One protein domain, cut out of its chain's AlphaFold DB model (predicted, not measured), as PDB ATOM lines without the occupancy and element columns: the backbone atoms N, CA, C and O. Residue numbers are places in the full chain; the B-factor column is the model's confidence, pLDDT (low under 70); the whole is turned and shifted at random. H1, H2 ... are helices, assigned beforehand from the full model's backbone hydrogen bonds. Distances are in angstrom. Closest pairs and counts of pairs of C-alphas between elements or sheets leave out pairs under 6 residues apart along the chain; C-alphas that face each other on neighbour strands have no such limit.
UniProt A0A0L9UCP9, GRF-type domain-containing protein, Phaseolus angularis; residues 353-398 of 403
ATOM      1  N   ILE A 353     127.823 145.982 145.375       61.53
ATOM      2  CA  ILE A 353     126.800 146.438 146.308       61.53
ATOM      3  C   ILE A 353     127.007 145.866 147.723       61.53
ATOM      4  O   ILE A 353     126.673 146.532 148.699       61.53
ATOM      5  N   ARG A 354     127.651 144.695 147.885       63.06
ATOM      6  CA  ARG A 354     128.041 144.162 149.210       63.06
ATOM      7  C   ARG A 354     129.057 145.050 149.928       63.06
ATOM      8  O   ARG A 354     129.316 144.825 151.107       63.06
ATOM      9  N   ILE A 355     129.662 146.028 149.251       68.31
ATOM     10  CA  ILE A 355     130.611 146.963 149.861       68.31
ATOM     11  C   ILE A 355     129.872 148.023 150.694       68.31
ATOM     12  O   ILE A 355     130.433 148.463 151.705       68.31
ATOM     13  N   PHE A 356     128.628 148.367 150.329       73.75
ATOM     14  CA  PHE A 356     127.833 149.381 151.020       73.75
ATOM     15  C   PHE A 356     127.546 148.984 152.478       73.75
ATOM     16  O   PHE A 356     127.169 147.835 152.744       73.75
ATOM     17  N   PRO A 357     127.727 149.907 153.437       74.94
ATOM     18  CA  PRO A 357     127.537 149.624 154.856       74.94
ATOM     19  C   PRO A 357     126.100 149.206 155.190       74.94
ATOM     20  O   PRO A 357     125.915 148.335 156.034       74.94
ATOM     21  N   GLU A 358     125.096 149.736 154.492       76.12
ATOM     22  CA  GLU A 358     123.682 149.378 154.651       76.12
ATOM     23  C   GLU A 358     123.436 147.915 154.279       76.12
ATOM     24  O   GLU A 358     122.746 147.182 154.986       76.12
ATOM     25  N   VAL A 359     124.056 147.465 153.188       75.31
ATOM     26  CA  VAL A 359     123.931 146.094 152.686       75.31
ATOM     27  C   VAL A 359     124.688 145.130 153.596       75.31
ATOM     28  O   VAL A 359     124.171 144.067 153.931       75.31
ATOM     29  N   LYS A 360     125.878 145.513 154.080       76.25
ATOM     30  CA  LYS A 360     126.615 144.745 155.098       76.25
ATOM     31  C   LYS A 360     125.823 144.617 156.396       76.25
ATOM     32  O   LYS A 360     125.771 143.526 156.958       76.25
ATOM     33  N   ALA A 361     125.201 145.702 156.855       78.44
ATOM     34  CA  ALA A 361     124.371 145.704 158.053       78.44
ATOM     35  C   ALA A 361     123.144 144.801 157.880       78.44
ATOM     36  O   ALA A 361     122.870 143.987 158.757       78.44
ATOM     37  N   ALA A 362     122.462 144.873 156.733       80.19
ATOM     38  CA  ALA A 362     121.328 144.007 156.421       80.19
ATOM     39  C   ALA A 362     121.727 142.523 156.381       80.19
ATOM     40  O   ALA A 362     121.091 141.711 157.049       80.19
ATOM     41  N   ILE A 363     122.818 142.175 155.682       76.75
ATOM     42  CA  ILE A 363     123.359 140.803 155.642       76.75
ATOM     43  C   ILE A 363     123.731 140.328 157.053       76.75
ATOM     44  O   ILE A 363     123.447 139.193 157.421       76.75
ATOM     45  N   SER A 364     124.343 141.193 157.867       78.25
ATOM     46  CA  SER A 364     124.690 140.859 159.249       78.25
ATOM     47  C   SER A 364     123.462 140.672 160.141       78.25
ATOM     48  O   SER A 364     123.521 139.858 161.057       78.25
ATOM     49  N   ALA A 365     122.376 141.411 159.903       81.44
ATOM     50  CA  ALA A 365     121.149 141.335 160.694       81.44
ATOM     51  C   ALA A 365     120.354 140.048 160.428       81.44
ATOM     52  O   ALA A 365     119.722 139.525 161.340       81.44
ATOM     53  N   ILE A 366     120.395 139.539 159.193       82.12
ATOM     54  CA  ILE A 366     119.732 138.280 158.821       82.12
ATOM     55  C   ILE A 366     120.612 137.051 159.058       82.12
ATOM     56  O   ILE A 366     120.113 135.929 158.967       82.12
ATOM     57  N   ARG A 367     121.908 137.236 159.346       80.06
ATOM     58  CA  ARG A 367     122.836 136.130 159.590       80.06
ATOM     59  C   ARG A 367     122.348 135.297 160.766       80.06
ATOM     60  O   ARG A 367     121.843 135.823 161.757       80.06
ATOM     61  N   TYR A 368     122.528 133.990 160.657       73.12
ATOM     62  CA  TYR A 368     122.138 133.084 161.713       73.12
ATOM     63  C   TYR A 368     122.985 133.354 162.964       73.12
ATOM     64  O   TYR A 368     124.214 133.287 162.920       73.12
ATOM     65  N   THR A 369     122.334 133.717 164.069       71.75
ATOM     66  CA  THR A 369     122.996 134.016 165.346       71.75
ATOM     67  C   THR A 369     122.765 132.888 166.342       71.75
ATOM     68  O   THR A 369     121.769 132.172 166.260       71.75
ATOM     69  N   ASP A 370     123.644 132.767 167.337       68.19
ATOM     70  CA  ASP A 370     123.556 131.737 168.387       68.19
ATOM     71  C   ASP A 370     122.283 131.825 169.250       68.19
ATOM     72  O   ASP A 370     122.004 130.931 170.047       68.19
ATOM     73  N   GLN A 371     121.506 132.904 169.103       76.25
ATOM     74  CA  GLN A 371     120.222 133.084 169.775       76.25
ATOM     75  C   GLN A 371     119.059 132.389 169.049       76.25
ATOM     76  O   GLN A 371     117.963 132.301 169.604       76.25
ATOM     77  N   LEU A 372     119.271 131.898 167.823       75.00
ATOM     78  CA  LEU A 372     118.256 131.193 167.047       75.00
ATOM     79  C   LEU A 372     118.286 129.670 167.312       75.00
ATOM     80  O   LEU A 372     119.348 129.105 167.585       75.00
ATOM     81  N   PRO A 373     117.135 128.970 167.221       78.44
ATOM     82  CA  PRO A 373     117.059 127.521 167.415       78.44
ATOM     83  C   PRO A 373     117.925 126.752 166.416       78.44
ATOM     84  O   PRO A 373     117.668 126.848 165.216       78.44
ATOM     85  N   ARG A 374     118.899 125.970 166.914       74.38
ATOM     86  CA  ARG A 374     119.903 125.245 166.109       74.38
ATOM     87  C   ARG A 374     119.295 124.426 164.967       74.38
ATOM     88  O   ARG A 374     118.477 123.539 165.202       74.38
ATOM     89  N   LEU A 375     119.790 124.671 163.755       77.50
ATOM     90  CA  LEU A 375     119.548 123.820 162.591       77.50
ATOM     91  C   LEU A 375     120.166 122.420 162.804       77.50
ATOM     92  O   LEU A 375     121.211 122.303 163.457       77.50
ATOM     93  N   PRO A 376     119.555 121.343 162.273       78.06
ATOM     94  CA  PRO A 376     120.103 119.992 162.384       78.06
ATOM     95  C   PRO A 376     121.502 119.880 161.773       78.06
ATOM     96  O   PRO A 376     121.777 120.461 160.726       78.06
ATOM     97  N   ALA A 377     122.360 119.042 162.360       68.38
ATOM     98  CA  ALA A 377     123.757 118.862 161.938       68.38
ATOM     99  C   ALA A 377     123.950 118.368 160.480       68.38
ATOM    100  O   ALA A 377     125.075 118.346 159.991       68.38
ATOM    101  N   GLY A 378     122.875 117.969 159.791       70.06
ATOM    102  CA  GLY A 378     122.875 117.549 158.385       70.06
ATOM    103  C   GLY A 378     122.159 118.504 157.423       70.06
ATOM    104  O   GLY A 378     121.956 118.129 156.268       70.06
ATOM    105  N   PHE A 379     121.735 119.692 157.872       75.62
ATOM    106  CA  PHE A 379     121.072 120.671 157.008       75.62
ATOM    107  C   PHE A 379     122.056 121.198 155.953       75.62
ATOM    108  O   PHE A 379     123.120 121.721 156.286       75.62
ATOM    109  N   LYS A 380     121.715 121.025 154.672       70.31
ATOM    110  CA  LYS A 380     122.534 121.478 153.546       70.31
ATOM    111  C   LYS A 380     121.994 122.804 153.040       70.31
ATOM    112  O   LYS A 380     120.943 122.830 152.413       70.31
ATOM    113  N   VAL A 381     122.746 123.870 153.279       69.50
ATOM    114  CA  VAL A 381     122.486 125.167 152.655       69.50
ATOM    115  C   VAL A 381     122.824 125.068 151.167       69.50
ATOM    116  O   VAL A 381     123.840 124.475 150.788       69.50
ATOM    117  N   SER A 382     121.966 125.609 150.307       61.59
ATOM    118  CA  SER A 382     122.242 125.693 148.875       61.59
ATOM    119  C   SER A 382     123.352 126.715 148.609       61.59
ATOM    120  O   SER A 382     123.211 127.892 148.931       61.59
ATOM    121  N   GLY A 383     124.452 126.275 147.994       62.97
ATOM    122  CA  GLY A 383     125.575 127.138 147.606       62.97
ATOM    123  C   GLY A 383     126.708 127.228 148.640       62.97
ATOM    124  O   GLY A 383     126.691 126.579 149.681       62.97
ATOM    125  N   GLN A 384     127.744 128.017 148.327       60.38
ATOM    126  CA  GLN A 384     128.863 128.301 149.240       60.38
ATOM    127  C   GLN A 384     128.538 129.510 150.129       60.38
ATOM    128  O   GLN A 384     129.107 130.590 149.956       60.38
ATOM    129  N   ARG A 385     127.592 129.352 151.059       69.31
ATOM    130  CA  ARG A 385     127.205 130.407 152.007       69.31
ATOM    131  C   ARG A 385     127.012 129.854 153.418       69.31
ATOM    132  O   ARG A 385     126.741 128.670 153.593       69.31
ATOM    133  N   ASP A 386     127.138 130.736 154.407       71.44
ATOM    134  CA  ASP A 386     126.727 130.436 155.779       71.44
ATOM    135  C   ASP A 386     125.198 130.416 155.872       71.44
ATOM    136  O   ASP A 386     124.519 131.132 155.125       71.44
ATOM    137  N   ALA A 387     124.675 129.638 156.822       73.75
ATOM    138  CA  ALA A 387     123.249 129.627 157.117       73.75
ATOM    139  C   ALA A 387     122.764 131.005 157.611       73.75
ATOM    140  O   ALA A 387     123.485 131.724 158.316       73.75
ATOM    141  N   ASP A 388     121.532 131.365 157.273       79.00
ATOM    142  CA  ASP A 388     120.857 132.586 157.702       79.00
ATOM    143  C   ASP A 388     119.445 132.328 158.256       79.00
ATOM    144  O   ASP A 388     118.987 131.193 158.411       79.00
ATOM    145  N   LEU A 389     118.758 133.406 158.635       82.19
ATOM    146  CA  LEU A 389     117.396 133.347 159.155       82.19
ATOM    147  C   LEU A 389     116.407 132.730 158.153       82.19
ATOM    148  O   LEU A 389     115.446 132.092 158.580       82.19
ATOM    149  N   PHE A 390     116.613 132.897 156.845       81.38
ATOM    150  CA  PHE A 390     115.711 132.346 155.837       81.38
ATOM    151  C   PHE A 390     115.851 130.832 155.721       81.38
ATOM    152  O   PHE A 390     114.829 130.170 155.583       81.38
ATOM    153  N   ASP A 391     117.054 130.280 155.898       80.06
ATOM    154  CA  ASP A 391     117.252 128.825 155.968       80.06
ATOM    155  C   ASP A 391     116.495 128.205 157.155       80.06
ATOM    156  O   ASP A 391     115.911 127.125 157.054       80.06
ATOM    157  N   LEU A 392     116.454 128.911 158.291       81.44
ATOM    158  CA  LEU A 392     115.646 128.502 159.441       81.44
ATOM    159  C   LEU A 392     114.150 128.558 159.133       81.44
ATOM    160  O   LEU A 392     113.418 127.639 159.495       81.44
ATOM    161  N   LEU A 393     113.686 129.628 158.484       81.50
ATOM    162  CA  LEU A 393     112.281 129.765 158.103       81.50
ATOM    163  C   LEU A 393     111.871 128.700 157.081       81.50
ATOM    164  O   LEU A 393     110.799 128.114 157.223       81.50
ATOM    165  N   GLU A 394     112.729 128.405 156.107       80.44
ATOM    166  CA  GLU A 394     112.525 127.321 155.150       80.44
ATOM    167  C   GLU A 394     112.418 125.978 155.869       80.44
ATOM    168  O   GLU A 394     111.472 125.230 155.637       80.44
ATOM    169  N   PHE A 395     113.344 125.697 156.788       79.75
ATOM    170  CA  PHE A 395     113.346 124.449 157.541       79.75
ATOM    171  C   PHE A 395     112.097 124.282 158.419       79.75
ATOM    172  O   PHE A 395     111.531 123.192 158.487       79.75
ATOM    173  N   VAL A 396     111.668 125.345 159.107       79.94
ATOM    174  CA  VAL A 396     110.554 125.280 160.066       79.94
ATOM    175  C   VAL A 396     109.195 125.290 159.370       79.94
ATOM    176  O   VAL A 396     108.291 124.569 159.793       79.94
ATOM    177  N   PHE A 397     109.025 126.117 158.337       81.00
ATOM    178  CA  PHE A 397     107.713 126.376 157.743       81.00
ATOM    179  C   PHE A 397     107.530 125.751 156.360       81.00
ATOM    180  O   PHE A 397     106.390 125.487 155.979       81.00
ATOM    181  N   GLY A 398     108.620 125.490 155.632       71.69
ATOM    182  CA  GLY A 398     108.593 125.129 154.218       71.69
ATOM    183  C   GLY A 398     108.124 126.298 153.346       71.69
ATOM    184  O   GLY A 398     107.070 126.890 153.581       71.69
TER     185      GLY A 398
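This is residues 353 to 398 of the 403 residues of the protein "GRF-type domain-containing protein" of Phaseolus angularis (UniProt A0A0L9UCP9). Two short helices, H1 and H2, follow one another nearly end to end, and the long link between them swings out in one wide loop along one side of H2 before it comes back to where H2 begins. The far part of H1 sticks out from this body as an arm, with residues 355 to 361 standing free. The printed part has 46 residues with two named helices, H1 then H2, and no named strand; the class is all helix, though under half of the residues, 19 of 46, are in named elements. It is only just loose, close to compact, with a radius of gyration of the C-alphas of 11.8 A, and it spans 32 by 23 by 18 A.

Start at Ile 353, whose C-alpha is at (126.800, 146.438, 146.308). Find C-alpha 357 at (127.537, 149.624, 154.856); from there H1, residues 357 to 366, runs 14.3 A to C-alpha 366. Residues 367 to 388 hold no named element. H2, residues 389 to 397, then runs 12.0 A and ends with C-alpha 397 at (107.713, 126.376, 157.743).

Look where H1 ends and H2 begins: the two are close but not clearly touching, and their closest C-alphas, those of Ile 366 and Leu 389, are 5.5 A apart. Their centres are 18.6 A apart. They run the same way at a shallow tilt of 30 degrees. In the backbones of H1 and H2, every O i to N i+4 pair is within hydrogen-bond range.

The two C-alphas farthest apart, those of Phe 356 and Gly 378, are 33.0 A from each other. The printed part has no cut, and the link from H1 to H2, 22 residues, is long. The mean pLDDT of the printed part is 74.6; look for values under 70 at residues 353 to 355, 370, 377 and 381 to 385.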